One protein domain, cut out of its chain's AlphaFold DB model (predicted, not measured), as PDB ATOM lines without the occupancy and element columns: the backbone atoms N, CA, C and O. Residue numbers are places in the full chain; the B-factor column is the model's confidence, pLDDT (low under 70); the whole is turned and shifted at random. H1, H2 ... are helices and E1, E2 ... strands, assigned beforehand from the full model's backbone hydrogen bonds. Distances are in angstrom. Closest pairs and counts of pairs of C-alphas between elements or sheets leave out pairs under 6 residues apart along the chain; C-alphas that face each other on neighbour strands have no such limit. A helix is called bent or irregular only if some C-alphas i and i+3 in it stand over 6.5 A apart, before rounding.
ATOM      1  N   SER A   2      38.400 -60.786  30.603       47.88
ATOM      2  CA  SER A   2      39.141 -59.755  29.866       47.88
ATOM      3  C   SER A   2      38.107 -58.764  29.341       47.88
ATOM      4  O   SER A   2      37.090 -59.207  28.809       47.88
ATOM      5  N   ALA A   3      38.313 -57.466  29.550       61.22
ATOM      6  CA  ALA A   3      37.462 -56.450  28.946       61.22
ATOM      7  C   ALA A   3      37.768 -56.412  27.442       61.22
ATOM      8  O   ALA A   3      38.921 -56.223  27.047       61.22
ATOM      9  N   ASP A   4      36.750 -56.629  26.612       77.19
ATOM     10  CA  ASP A   4      36.836 -56.264  25.199       77.19
ATOM     11  C   ASP A   4      36.876 -54.732  25.052       77.19
ATOM     12  O   ASP A   4      36.731 -53.986  26.026       77.19
ATOM     13  N   SER A   5      37.080 -54.248  23.828       81.50
ATOM     14  CA  SER A   5      37.159 -52.807  23.564       81.50
ATOM     15  C   SER A   5      35.935 -52.008  24.045       81.50
ATOM     16  O   SER A   5      36.087 -50.856  24.434       81.50
ATOM     17  N   GLU A   6      34.732 -52.592  24.074       86.88
ATOM     18  CA  GLU A   6      33.524 -51.897  24.541       86.88
ATOM     19  C   GLU A   6      33.529 -51.751  26.059       86.88
ATOM     20  O   GLU A   6      33.338 -50.657  26.591       86.88
ATOM     21  N   HIS A   7      33.828 -52.837  26.770       86.50
ATOM     22  CA  HIS A   7      33.953 -52.804  28.223       86.50
ATOM     23  C   HIS A   7      35.113 -51.909  28.668       86.50
ATOM     24  O   HIS A   7      34.983 -51.209  29.669       86.50
ATOM     25  N   GLY A   8      36.224 -51.886  27.924       85.12
ATOM     26  CA  GLY A   8      37.353 -50.991  28.187       85.12
ATOM     27  C   GLY A   8      36.951 -49.515  28.137       85.12
ATOM     28  O   GLY A   8      37.263 -48.772  29.068       85.12
ATOM     29  N   ARG A   9      36.185 -49.124  27.106       89.31
ATOM     30  CA  ARG A   9      35.676 -47.752  26.922       89.31
ATOM     31  C   ARG A   9      34.692 -47.325  28.011       89.31
ATOM     32  O   ARG A   9      34.567 -46.143  28.282       89.31
ATOM     33  N   LEU A  10      34.011 -48.268  28.661       89.25
ATOM     34  CA  LEU A  10      33.135 -47.970  29.799       89.25
ATOM     35  C   LEU A  10      33.896 -47.951  31.131       89.25
ATOM     36  O   LEU A  10      33.638 -47.111  31.994       89.25
ATOM     37  N   LEU A  11      34.835 -48.880  31.310       88.38
ATOM     38  CA  LEU A  11      35.525 -49.085  32.579       88.38
ATOM     39  C   LEU A  11      36.522 -47.963  32.878       88.38
ATOM     40  O   LEU A  11      36.596 -47.509  34.018       88.38
ATOM     41  N   LYS A  12      37.282 -47.504  31.880       87.50
ATOM     42  CA  LYS A  12      38.321 -46.485  32.081       87.50
ATOM     43  C   LYS A  12      37.750 -45.132  32.535       87.50
ATOM     44  O   LYS A  12      38.190 -44.670  33.588       87.50
ATOM     45  N   PRO A  13      36.730 -44.542  31.884       87.81
ATOM     46  CA  PRO A  13      36.105 -43.314  32.381       87.81
ATOM     47  C   PRO A  13      35.523 -43.457  33.792       87.81
ATOM     48  O   PRO A  13      35.585 -42.527  34.595       87.81
ATOM     49  N   TYR A  14      34.993 -44.638  34.130       88.19
ATOM     50  CA  TYR A  14      34.506 -44.917  35.481       88.19
ATOM     51  C   TYR A  14      35.642 -44.925  36.518       88.19
ATOM     52  O   TYR A  14      35.497 -44.357  37.601       88.19
ATOM     53  N   LEU A  15      36.796 -45.511  36.189       86.31
ATOM     54  CA  LEU A  15      37.989 -45.470  37.040       86.31
ATOM     55  C   LEU A  15      38.519 -44.039  37.209       86.31
ATOM     56  O   LEU A  15      38.849 -43.636  38.327       86.31
ATOM     57  N   ASP A  16      38.544 -43.251  36.136       84.62
ATOM     58  CA  ASP A  16      38.964 -41.846  36.190       84.62
ATOM     59  C   ASP A  16      38.048 -41.026  37.105       84.62
ATOM     60  O   ASP A  16      38.530 -40.263  37.950       84.62
ATOM     61  N   PHE A  17      36.731 -41.241  37.011       84.44
ATOM     62  CA  PHE A  17      35.746 -40.632  37.907       84.44
ATOM     63  C   PHE A  17      36.003 -40.990  39.381       84.44
ATOM     64  O   PHE A  17      35.892 -40.133  40.260       84.44
ATOM     65  N   LEU A  18      36.432 -42.225  39.659       85.44
ATOM     66  CA  LEU A  18      36.841 -42.683  40.995       85.44
ATOM     67  C   LEU A  18      38.234 -42.181  41.430       85.44
ATOM     68  O   LEU A  18      38.782 -42.668  42.420       85.44
ATOM     69  N   LYS A  19      38.798 -41.185  40.734       81.56
ATOM     70  CA  LYS A  19      40.120 -40.587  40.984       81.56
ATOM     71  C   LYS A  19      41.289 -41.565  40.831       81.56
ATOM     72  O   LYS A  19      42.352 -41.330  41.396       81.56
ATOM     73  N   ALA A  20      41.132 -42.619  40.034       79.25
ATOM     74  CA  ALA A  20      42.196 -43.579  39.740       79.25
ATOM     75  C   ALA A  20      43.061 -43.190  38.521       79.25
ATOM     76  O   ALA A  20      43.695 -44.056  37.927       79.25
ATOM     77  N   HIS A  21      43.099 -41.905  38.147       75.06
ATOM     78  CA  HIS A  21      43.815 -41.416  36.959       75.06
ATOM     79  C   HIS A  21      45.334 -41.649  37.015       75.06
ATOM     80  O   HIS A  21      45.962 -41.829  35.976       75.06
ATOM     81  N   ASP A  22      45.912 -41.704  38.219       78.88
ATOM     82  CA  ASP A  22      47.344 -41.956  38.427       78.88
ATOM     83  C   ASP A  22      47.710 -43.450  38.420       78.88
ATOM     84  O   ASP A  22      48.889 -43.808  38.492       78.88
ATOM     85  N   LEU A  23      46.721 -44.350  38.366       84.06
ATOM     86  CA  LEU A  23      46.995 -45.783  38.360       84.06
ATOM     87  C   LEU A  23      47.376 -46.242  36.949       84.06
ATOM     88  O   LEU A  23      46.639 -45.989  35.994       84.06
ATOM     89  N   PRO A  24      48.489 -46.978  36.783       86.81
ATOM     90  CA  PRO A  24      48.809 -47.568  35.497       86.81
ATOM     91  C   PRO A  24      47.798 -48.679  35.186       86.81
ATOM     92  O   PRO A  24      47.711 -49.682  35.896       86.81
ATOM     93  N   ILE A  25      47.027 -48.498  34.112       89.62
ATOM     94  CA  ILE A  25      46.024 -49.469  33.667       89.62
ATOM     95  C   ILE A  25      46.614 -50.316  32.547       89.62
ATOM     96  O   ILE A  25      47.104 -49.794  31.543       89.62
ATOM     97  N   TYR A  26      46.540 -51.631  32.731       90.62
ATOM     98  CA  TYR A  26      47.022 -52.620  31.779       90.62
ATOM     99  C   TYR A  26      45.864 -53.441  31.224       90.62
ATOM    100  O   TYR A  26      44.958 -53.835  31.959       90.62
ATOM    101  N   ALA A  27      45.926 -53.744  29.934       91.88
ATOM    102  CA  ALA A  27      44.969 -54.597  29.252       91.88
ATOM    103  C   ALA A  27      45.670 -55.606  28.334       91.88
ATOM    104  O   ALA A  27      46.853 -55.502  28.012       91.88
ATOM    105  N   THR A  28      44.916 -56.616  27.907       91.31
ATOM    106  CA  THR A  28      45.348 -57.522  26.831       91.31
ATOM    107  C   THR A  28      44.985 -56.936  25.466       91.31
ATOM    108  O   THR A  28      44.190 -56.000  25.394       91.31
ATOM    109  N   SER A  29      45.473 -57.546  24.387       90.94
ATOM    110  CA  SER A  29      45.127 -57.209  22.996       90.94
ATOM    111  C   SER A  29      43.627 -57.038  22.704       90.94
ATOM    112  O   SER A  29      43.269 -56.309  21.787       90.94
ATOM    113  N   HIS A  30      42.729 -57.646  23.490       90.62
ATOM    114  CA  HIS A  30      41.271 -57.525  23.325       90.62
ATOM    115  C   HIS A  30      40.728 -56.092  23.443       90.62
ATOM    116  O   HIS A  30      39.636 -55.817  22.941       90.62
ATOM    117  N   VAL A  31      41.465 -55.183  24.087       92.56
ATOM    118  CA  VAL A  31      41.052 -53.778  24.216       92.56
ATOM    119  C   VAL A  31      41.102 -53.036  22.877       92.56
ATOM    120  O   VAL A  31      40.392 -52.051  22.695       92.56
ATOM    121  N   TYR A  32      41.900 -53.521  21.921       91.69
ATOM    122  CA  TYR A  32      42.075 -52.903  20.615       91.69
ATOM    123  C   TYR A  32      41.625 -53.864  19.508       91.69
ATOM    124  O   TYR A  32      42.233 -54.915  19.318       91.69
ATOM    125  N   PRO A  33      40.595 -53.541  18.712       88.12
ATOM    126  CA  PRO A  33      40.123 -54.454  17.669       88.12
ATOM    127  C   PRO A  33      41.132 -54.633  16.523       88.12
ATOM    128  O   PRO A  33      41.069 -55.632  15.813       88.12
ATOM    129  N   GLY A  34      42.112 -53.733  16.385       87.81
ATOM    130  CA  GLY A  34      43.071 -53.724  15.275       87.81
ATOM    131  C   GLY A  34      42.830 -52.601  14.267       87.81
ATOM    132  O   GLY A  34      43.569 -52.485  13.294       87.81
ATOM    133  N   LYS A  35      41.825 -51.755  14.516       87.31
ATOM    134  CA  LYS A  35      41.499 -50.583  13.710       87.31
ATOM    135  C   LYS A  35      41.246 -49.382  14.594       87.31
ATOM    136  O   LYS A  35      40.498 -49.465  15.564       87.31
ATOM    137  N   ILE A  36      41.844 -48.266  14.202       89.12
ATOM    138  CA  ILE A  36      41.740 -47.004  14.920       89.12
ATOM    139  C   ILE A  36      40.335 -46.435  14.733       89.12
ATOM    140  O   ILE A  36      39.887 -46.207  13.604       89.12
ATOM    141  N   ASN A  37      39.671 -46.130  15.841       91.88
ATOM    142  CA  ASN A  37      38.521 -45.245  15.875       91.88
ATOM    143  C   ASN A  37      38.814 -44.111  16.858       91.88
ATOM    144  O   ASN A  37      38.413 -44.174  18.014       91.88
ATOM    145  N   LYS A  38      39.488 -43.055  16.378       92.00
ATOM    146  CA  LYS A  38      40.002 -41.966  17.227       92.00
ATOM    147  C   LYS A  38      38.970 -41.397  18.199       92.00
ATOM    148  O   LYS A  38      39.311 -41.098  19.329       92.00
ATOM    149  N   ILE A  39      37.716 -41.262  17.766       92.50
ATOM    150  CA  ILE A  39      36.641 -40.709  18.600       92.50
ATOM    151  C   ILE A  39      36.298 -41.670  19.743       92.50
ATOM    152  O   ILE A  39      36.195 -41.248  20.885       92.50
ATOM    153  N   ARG A  40      36.128 -42.962  19.445       89.94
ATOM    154  CA  ARG A  40      35.732 -43.966  20.447       89.94
ATOM    155  C   ARG A  40      36.894 -44.425  21.321       89.94
ATOM    156  O   ARG A  40      36.679 -44.873  22.439       89.94
ATOM    157  N   ASP A  41      38.108 -44.368  20.799       93.69
ATOM    158  CA  ASP A  41      39.305 -44.856  21.476       93.69
ATOM    159  C   ASP A  41      39.924 -43.788  22.395       93.69
ATOM    160  O   ASP A  41      40.829 -44.106  23.158       93.69
ATOM    161  N   GLN A  42      39.411 -42.548  22.394       93.00
ATOM    162  CA  GLN A  42      39.778 -41.524  23.385       93.00
ATOM    163  C   GLN A  42      39.505 -41.980  24.822       93.00
ATOM    164  O   GLN A  42      40.317 -41.722  25.710       93.00
ATOM    165  N   ASP A  43      38.419 -42.726  25.041       91.88
ATOM    166  CA  ASP A  43      38.086 -43.297  26.351       91.88
ATOM    167  C   ASP A  43      39.107 -44.347  26.817       91.88
ATOM    168  O   ASP A  43      39.130 -44.718  27.988       91.88
ATOM    169  N   LEU A  44      39.965 -44.834  25.915       94.00
ATOM    170  CA  LEU A  44      41.020 -45.799  26.213       94.00
ATOM    171  C   LEU A  44      42.369 -45.128  26.505       94.00
ATOM    172  O   LEU A  44      43.320 -45.832  26.849       94.00
ATOM    173  N   ASN A  45      42.474 -43.799  26.403       93.62
ATOM    174  CA  ASN A  45      43.730 -43.073  26.597       93.62
ATOM    175  C   ASN A  45      44.412 -43.425  27.932       93.62
ATOM    176  O   ASN A  45      43.782 -43.491  28.994       93.62
ATOM    177  N   GLY A  46      45.725 -43.652  27.868       91.62
ATOM    178  CA  GLY A  46      46.560 -44.056  29.003       91.62
ATOM    179  C   GLY A  46      46.527 -45.554  29.338       91.62
ATOM    180  O   GLY A  46      47.347 -46.007  30.142       91.62
ATOM    181  N   ILE A  47      45.643 -46.348  28.720       92.94
ATOM    182  CA  ILE A  47      45.685 -47.812  28.841       92.94
ATOM    183  C   ILE A  47      46.902 -48.338  28.082       92.94
ATOM    184  O   ILE A  47      47.076 -48.057  26.895       92.94
ATOM    185  N   ARG A  48      47.709 -49.155  28.763       94.00
ATOM    186  CA  ARG A  48      48.822 -49.903  28.171       94.00
ATOM    187  C   ARG A  48      48.369 -51.315  27.843       94.00
ATOM    188  O   ARG A  48      47.770 -51.984  28.682       94.00
ATOM    189  N   PHE A  49      48.670 -51.805  26.653       94.12
ATOM    190  CA  PHE A  49      48.314 -53.164  26.263       94.12
ATOM    191  C   PHE A  49      49.394 -53.803  25.406       94.12
ATOM    192  O   PHE A  49      50.157 -53.117  24.732       94.12
ATOM    193  N   ALA A  50      49.459 -55.131  25.456       92.56
ATOM    194  CA  ALA A  50      50.378 -55.912  24.646       92.56
ATOM    195  C   ALA A  50      49.635 -56.565  23.476       92.56
ATOM    196  O   ALA A  50      48.588 -57.193  23.676       92.56
ATOM    197  N   ASP A  51      50.179 -56.441  22.268       93.12
ATOM    198  CA  ASP A  51      49.614 -57.040  21.058       93.12
ATOM    199  C   ASP A  51      50.706 -57.406  20.045       93.12
ATOM    200  O   ASP A  51      51.904 -57.261  20.297       93.12
ATOM    201  N   MET A  52      50.278 -57.941  18.905       93.38
ATOM    202  CA  MET A  52      51.152 -58.343  17.818       93.38
ATOM    203  C   MET A  52      51.750 -57.144  17.084       93.38
ATOM    204  O   MET A  52      51.031 -56.187  16.803       93.38
ATOM    205  N   ASP A  53      52.999 -57.247  16.634       92.06
ATOM    206  CA  ASP A  53      53.642 -56.226  15.793       92.06
ATOM    207  C   ASP A  53      52.829 -55.965  14.527       92.06
ATOM    208  O   ASP A  53      52.567 -54.821  14.172       92.06
ATOM    209  N   ARG A 127      54.794 -56.773  21.741       91.00
ATOM    210  CA  ARG A 127      55.172 -55.394  22.048       91.00
ATOM    211  C   ARG A 127      54.044 -54.668  22.757       91.00
ATOM    212  O   ARG A 127      52.866 -54.996  22.609       91.00
ATOM    213  N   TRP A 128      54.442 -53.673  23.535       93.25
ATOM    214  CA  TRP A 128      53.535 -52.831  24.291       93.25
ATOM    215  C   TRP A 128      53.184 -51.572  23.509       93.25
ATOM    216  O   TRP A 128      54.039 -50.955  22.874       93.25
ATOM    217  N   ALA A 129      51.920 -51.185  23.603       94.44
ATOM    218  CA  ALA A 129      51.402 -49.921  23.118       94.44
ATOM    219  C   ALA A 129      50.614 -49.213  24.223       94.44
ATOM    220  O   ALA A 129      50.108 -49.849  25.153       94.44
ATOM    221  N   VAL A 130      50.500 -47.897  24.109       94.81
ATOM    222  CA  VAL A 130      49.642 -47.040  24.931       94.81
ATOM    223  C   VAL A 130      48.683 -46.284  24.021       94.81
ATOM    224  O   VAL A 130      49.056 -45.895  22.922       94.81
ATOM    225  N   PHE A 131      47.437 -46.092  24.445       95.12
ATOM    226  CA  PHE A 131      46.542 -45.183  23.729       95.12
ATOM    227  C   PHE A 131      46.896 -43.724  24.037       95.12
ATOM    228  O   PHE A 131      46.826 -43.300  25.194       95.12
ATOM    229  N   GLU A 132      47.217 -42.968  22.994       95.00
ATOM    230  CA  GLU A 132      47.457 -41.526  23.004       95.00
ATOM    231  C   GLU A 132      46.575 -40.880  21.931       95.00
ATOM    232  O   GLU A 132      46.547 -41.319  20.781       95.00
ATOM    233  N   ASP A 133      45.780 -39.878  22.315       94.25
ATOM    234  CA  ASP A 133      44.839 -39.189  21.419       94.25
ATOM    235  C   ASP A 133      43.950 -40.140  20.588       94.25
ATOM    236  O   ASP A 133      43.716 -39.957  19.386       94.25
ATOM    237  N   GLY A 134      43.454 -41.196  21.242       93.31
ATOM    238  CA  GLY A 134      42.604 -42.218  20.634       93.31
ATOM    239  C   GLY A 134      43.331 -43.113  19.629       93.31
ATOM    240  O   GLY A 134      42.695 -43.724  18.771       93.31
ATOM    241  N   THR A 135      44.659 -43.173  19.689       94.69
ATOM    242  CA  THR A 135      45.489 -43.966  18.784       94.69
ATOM    243  C   THR A 135      46.490 -44.805  19.584       94.69
ATOM    244  O   THR A 135      47.142 -44.273  20.474       94.69
ATOM    245  N   PRO A 136      46.659 -46.109  19.296       94.69
ATOM    246  CA  PRO A 136      47.734 -46.885  19.904       94.69
ATOM    247  C   PRO A 136      49.098 -46.418  19.402       94.69
ATOM    248  O   PRO A 136      49.343 -46.460  18.195       94.69
ATOM    249  N   GLU A 137      49.986 -46.035  20.307       94.69
ATOM    250  CA  GLU A 137      51.386 -45.724  20.034       94.69
ATOM    251  C   GLU A 137      52.301 -46.731  20.728       94.69
ATOM    252  O   GLU A 137      52.042 -47.168  21.849       94.69
ATOM    253  N   LEU A 138      53.357 -47.145  20.030       92.62
ATOM    254  CA  LEU A 138      54.318 -48.109  20.558       92.62
ATOM    255  C   LEU A 138      55.085 -47.510  21.731       92.62
ATOM    256  O   LEU A 138      55.546 -46.376  21.656       92.62
ATOM    257  N   ILE A 139      55.290 -48.313  22.772       90.94
ATOM    258  CA  ILE A 139      56.177 -47.975  23.883       90.94
ATOM    259  C   ILE A 139      57.531 -48.637  23.601       90.94
ATOM    260  O   ILE A 139      57.620 -49.870  23.663       90.94
ATOM    261  N   PRO A 140      58.589 -47.868  23.281       81.25
ATOM    262  CA  PRO A 140      59.925 -48.426  23.125       81.25
ATOM    263  C   PRO A 140      60.394 -49.052  24.440       81.25
ATOM    264  O   PRO A 140      60.162 -48.494  25.512       81.25
ATOM    265  N   ASP A 141      61.056 -50.204  24.356       66.88
ATOM    266  CA  ASP A 141      61.818 -50.800  25.461       66.88
ATOM    267  C   ASP A 141      61.048 -51.025  26.772       66.88
ATOM    268  O   ASP A 141      61.628 -51.047  27.861       66.88
ATOM    269  N   MET A 142      59.735 -51.260  26.691       63.03
ATOM    270  CA  MET A 142      58.985 -51.715  27.854       63.03
ATOM    271  C   MET A 142      59.390 -53.155  28.191       63.03
ATOM    272  O   MET A 142      58.864 -54.118  27.625       63.03
ATOM    273  N   ALA A 143      60.313 -53.306  29.145       55.06
ATOM    274  CA  ALA A 143      60.471 -54.557  29.875       55.06
ATOM    275  C   ALA A 143      59.092 -54.973  30.431       55.06
ATOM    276  O   ALA A 143      58.301 -54.088  30.784       55.06
ATOM    277  N   PRO A 144      58.761 -56.282  30.500       51.56
ATOM    278  CA  PRO A 144      57.544 -56.734  31.168       51.56
ATOM    279  C   PRO A 144      57.434 -55.996  32.504       51.56
ATOM    280  O   PRO A 144      58.432 -55.983  33.228       51.56
ATOM    281  N   PRO A 145      56.309 -55.317  32.799       53.25
ATOM    282  CA  PRO A 145      56.246 -54.454  33.965       53.25
ATOM    283  C   PRO A 145      56.622 -55.279  35.193       53.25
ATOM    284  O   PRO A 145      55.991 -56.305  35.460       53.25
ATOM    285  N   GLU A 146      57.662 -54.856  35.920       48.41
ATOM    286  CA  GLU A 146      57.874 -55.358  37.270       48.41
ATOM    287  C   GLU A 146      56.591 -55.031  38.026       48.41
ATOM    288  O   GLU A 146      56.245 -53.863  38.223       48.41
ATOM    289  N   LEU A 147      55.831 -56.068  38.380       49.06
ATOM    290  CA  LEU A 147      54.686 -55.935  39.264       49.06
ATOM    291  C   LEU A 147      55.241 -55.535  40.632       49.06
ATOM    292  O   LEU A 147      55.474 -56.378  41.497       49.06
ATOM    293  N   GLY A 148      55.481 -54.237  40.815       50.44
ATOM    294  CA  GLY A 148      55.658 -53.653  42.131       50.44
ATOM    295  C   GLY A 148      54.461 -54.027  43.009       50.44
ATOM    296  O   GLY A 148      53.386 -54.349  42.486       50.44
ATOM    297  N   PRO A 149      54.620 -54.027  44.341       41.06
ATOM    298  CA  PRO A 149      53.531 -54.379  45.239       41.06
ATOM    299  C   PRO A 149      52.306 -53.530  44.898       41.06
ATOM    300  O   PRO A 149      52.358 -52.305  44.989       41.06
ATOM    301  N   ILE A 150      51.220 -54.189  44.476       49.12
ATOM    302  CA  ILE A 150      49.939 -53.535  44.209       49.12
ATOM    303  C   ILE A 150      49.580 -52.793  45.499       49.12
ATOM    304  O   ILE A 150      49.414 -53.455  46.531       49.12
ATOM    305  N   PRO A 151      49.481 -51.450  45.495       47.12
ATOM    306  CA  PRO A 151      49.009 -50.734  46.660       47.12
ATOM    307  C   PRO A 151      47.559 -51.158  46.856       47.12
ATOM    308  O   PRO A 151      46.660 -50.726  46.136       47.12
ATOM    309  N   ILE A 152      47.342 -52.082  47.792       49.56
ATOM    310  CA  ILE A 152      46.009 -52.511  48.187       49.56
ATOM    311  C   ILE A 152      45.296 -51.229  48.600       49.56
ATOM    312  O   ILE A 152      45.736 -50.562  49.542       49.56
ATOM    313  N   LEU A 153      44.250 -50.858  47.854       42.81
ATOM    314  CA  LEU A 153      43.364 -49.755  48.202       42.81
ATOM    315  C   LEU A 153      43.061 -49.889  49.693       42.81
ATOM    316  O   LEU A 153      42.467 -50.886  50.115       42.81
ATOM    317  N   LYS A 154      43.550 -48.945  50.511       39.62
ATOM    318  CA  LYS A 154      43.293 -48.976  51.952       39.62
ATOM    319  C   LYS A 154      41.782 -49.098  52.121       39.62
ATOM    320  O   LYS A 154      41.038 -48.312  51.541       39.62
ATOM    321  N   ALA A 155      41.355 -50.084  52.905       42.66
ATOM    322  CA  ALA A 155      39.972 -50.523  53.104       42.66
ATOM    323  C   ALA A 155      39.004 -49.464  53.698       42.66
ATOM    324  O   ALA A 155      37.979 -49.814  54.274       42.66
ATOM    325  N   GLY A 156      39.305 -48.170  53.583       41.19
ATOM    326  CA  GLY A 156      38.531 -47.067  54.149       41.19
ATOM    327  C   GLY A 156      37.458 -46.472  53.234       41.19
ATOM    328  O   GLY A 156      36.657 -45.685  53.720       41.19
ATOM    329  N   VAL A 157      37.397 -46.820  51.942       43.66
ATOM    330  CA  VAL A 157      36.433 -46.180  51.015       43.66
ATOM    331  C   VAL A 157      35.063 -46.881  50.996       43.66
ATOM    332  O   VAL A 157      34.066 -46.270  50.636       43.66
ATOM    333  N   VAL A 158      34.960 -48.130  51.468       43.03
ATOM    334  CA  VAL A 158      33.695 -48.898  51.403       43.03
ATOM    335  C   VAL A 158      32.751 -48.611  52.586       43.03
ATOM    336  O   VAL A 158      31.566 -48.923  52.517       43.03
ATOM    337  N   GLN A 159      33.218 -47.980  53.671       34.66
ATOM    338  CA  GLN A 159      32.370 -47.741  54.853       34.66
ATOM    339  C   GLN A 159      31.585 -46.419  54.843       34.66
ATOM    340  O   GLN A 159      30.740 -46.221  55.712       34.66
ATOM    341  N   ALA A 160      31.794 -45.532  53.864       42.62
ATOM    342  CA  ALA A 160      31.151 -44.215  53.862       42.62
ATOM    343  C   ALA A 160      29.725 -44.183  53.268       42.62
ATOM    344  O   ALA A 160      29.079 -43.146  53.339       42.62
ATOM    345  N   THR A 161      29.197 -45.287  52.725       40.91
ATOM    346  CA  THR A 161      27.882 -45.281  52.037       40.91
ATOM    347  C   THR A 161      26.816 -46.159  52.709       40.91
ATOM    348  O   THR A 161      25.696 -46.253  52.223       40.91
ATOM    349  N   ILE A 162      27.094 -46.753  53.877       43.97
ATOM    350  CA  ILE A 162      26.091 -47.513  54.653       43.97
ATOM    351  C   ILE A 162      25.895 -46.876  56.035       43.97
ATOM    352  O   ILE A 162      26.038 -47.539  57.058       43.97
ATOM    353  N   ARG A 163      25.617 -45.567  56.096       42.38
ATOM    354  CA  ARG A 163      25.109 -44.920  57.326       42.38
ATOM    355  C   ARG A 163      24.074 -43.806  57.125       42.38
ATOM    356  O   ARG A 163      23.522 -43.362  58.121       42.38
ATOM    357  N   GLU A 164      23.717 -43.431  55.898       46.75
ATOM    358  CA  GLU A 164      22.583 -42.530  55.639       46.75
ATOM    359  C   GLU A 164      21.447 -43.315  54.979       46.75
ATOM    360  O   GLU A 164      21.394 -43.484  53.767       46.75
ATOM    361  N   GLY A 165      20.576 -43.893  55.802       43.75
ATOM    362  CA  GLY A 165      19.439 -44.685  55.325       43.75
ATOM    363  C   GLY A 165      18.554 -45.256  56.429       43.75
ATOM    364  O   GLY A 165      17.936 -46.298  56.225       43.75
ATOM    365  N   ARG A 166      18.527 -44.622  57.606       42.84
ATOM    366  CA  ARG A 166      17.542 -44.863  58.669       42.84
ATOM    367  C   ARG A 166      17.396 -43.603  59.516       42.84
ATOM    368  O   ARG A 166      18.134 -43.450  60.481       42.84
ATOM    369  N   GLU A 167      16.438 -42.766  59.142       41.47
ATOM    370  CA  GLU A 167      15.438 -42.191  60.049       41.47
ATOM    371  C   GLU A 167      14.087 -42.197  59.330       41.47
ATOM    372  O   GLU A 167      14.083 -41.967  58.096       41.47
TER     373      GLU A 167
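Overview. This is residues 2 to 53 and 127 to 167 of the 167 residues of an uncharacterized protein of Gammaproteobacteria bacterium (UniProt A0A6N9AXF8). Picture a small compact body with a long tail: a twisted sheet of four short strands, E1 to E4, has helix H2 grazing it, and helix H1 packs on H2. From residue 139 the printed part runs on without a named element to residue 157, and residues 152 to 167, with the short helix H3 among them, stick out and make much of the length. The 93 printed residues hold three named helices and four named strands, along the chain H1 E1 H2 E2 E3 E4 H3; the sheet order E1 E2 E3 E4 is mixed, and the class is mixed, helices and strands, with 41 residues, under half, in named elements. The whole is loose, with a radius of gyration of the C-alphas of 16.3 A and spans of 59 by 31 by 21 A.

Arrangement. Begin with H1, residues 5 to 17, which touches H2, residues 38 to 44, with its residues 8 to 13 alone; the closest C-alphas, those of Arg 9 and Asp 43, are 5.1 A apart. Their lines stand at a steep tilt of 59 degrees, the same way. Look next at E1, residues 26 to 28, and E2, residues 48 to 51: they are parallel at 21 degrees, with N 27 and O 48 2.8 A apart. E1, H2 and E2 form a strand-helix-strand unit, two parallel neighbour strands with a helix between them along the chain, and its crossover is right-handed. E3, residues 127 to 132, is antiparallel to E2 at 135 degrees, with N 129 and O 49 2.8 A apart. E3 and E4, residues 135 to 138, are a hairpin, antiparallel at 142 degrees, with N 130 and O 137 2.8 A apart. H2 is on the sheet but only grazes it; its closest C-alpha pair with E3 is Leu 44 and Phe 131, 6.1 A apart. H1 is not on the sheet. H3, residues 158 to 161, is apart from H1 and H2. Within H1, 7 of 9 O i to N i+4 pairs are within hydrogen-bond range, and within H2 1 of 3, beside 1 of 4 O i to N i+3 pairs; H3 is too short for an O i to N i+4 pair.

Along the chain. Find C-alpha 5 at (37.159, -52.807, 23.564); from there H1 runs 18.9 A to C-alpha 17. E3, the longest strand, starts at C-alpha 127 at (55.172, -55.394, 22.048) and covers 15.9 A. E1, H2, E2 and E4 measure 7.2, 9.8, 10.1 and 9.9 A. H3 ends at C-alpha 161 at (27.882, -45.281, 52.037), 6.9 A from C-alpha 158, and is only just irregular.

Size, cuts and confidence. The C-alphas of Asp 53 and Glu 167, the two farthest apart, are 60.1 A apart. Residues 54 to 126 are not printed, and C-alphas 53 and 127 are 6.5 A apart across that cut. The link from E4 to H3 is long, with 19 residues. Mean pLDDT of the printed part is 76.3, and residues 2 to 3 and 141 to 167 are under 70.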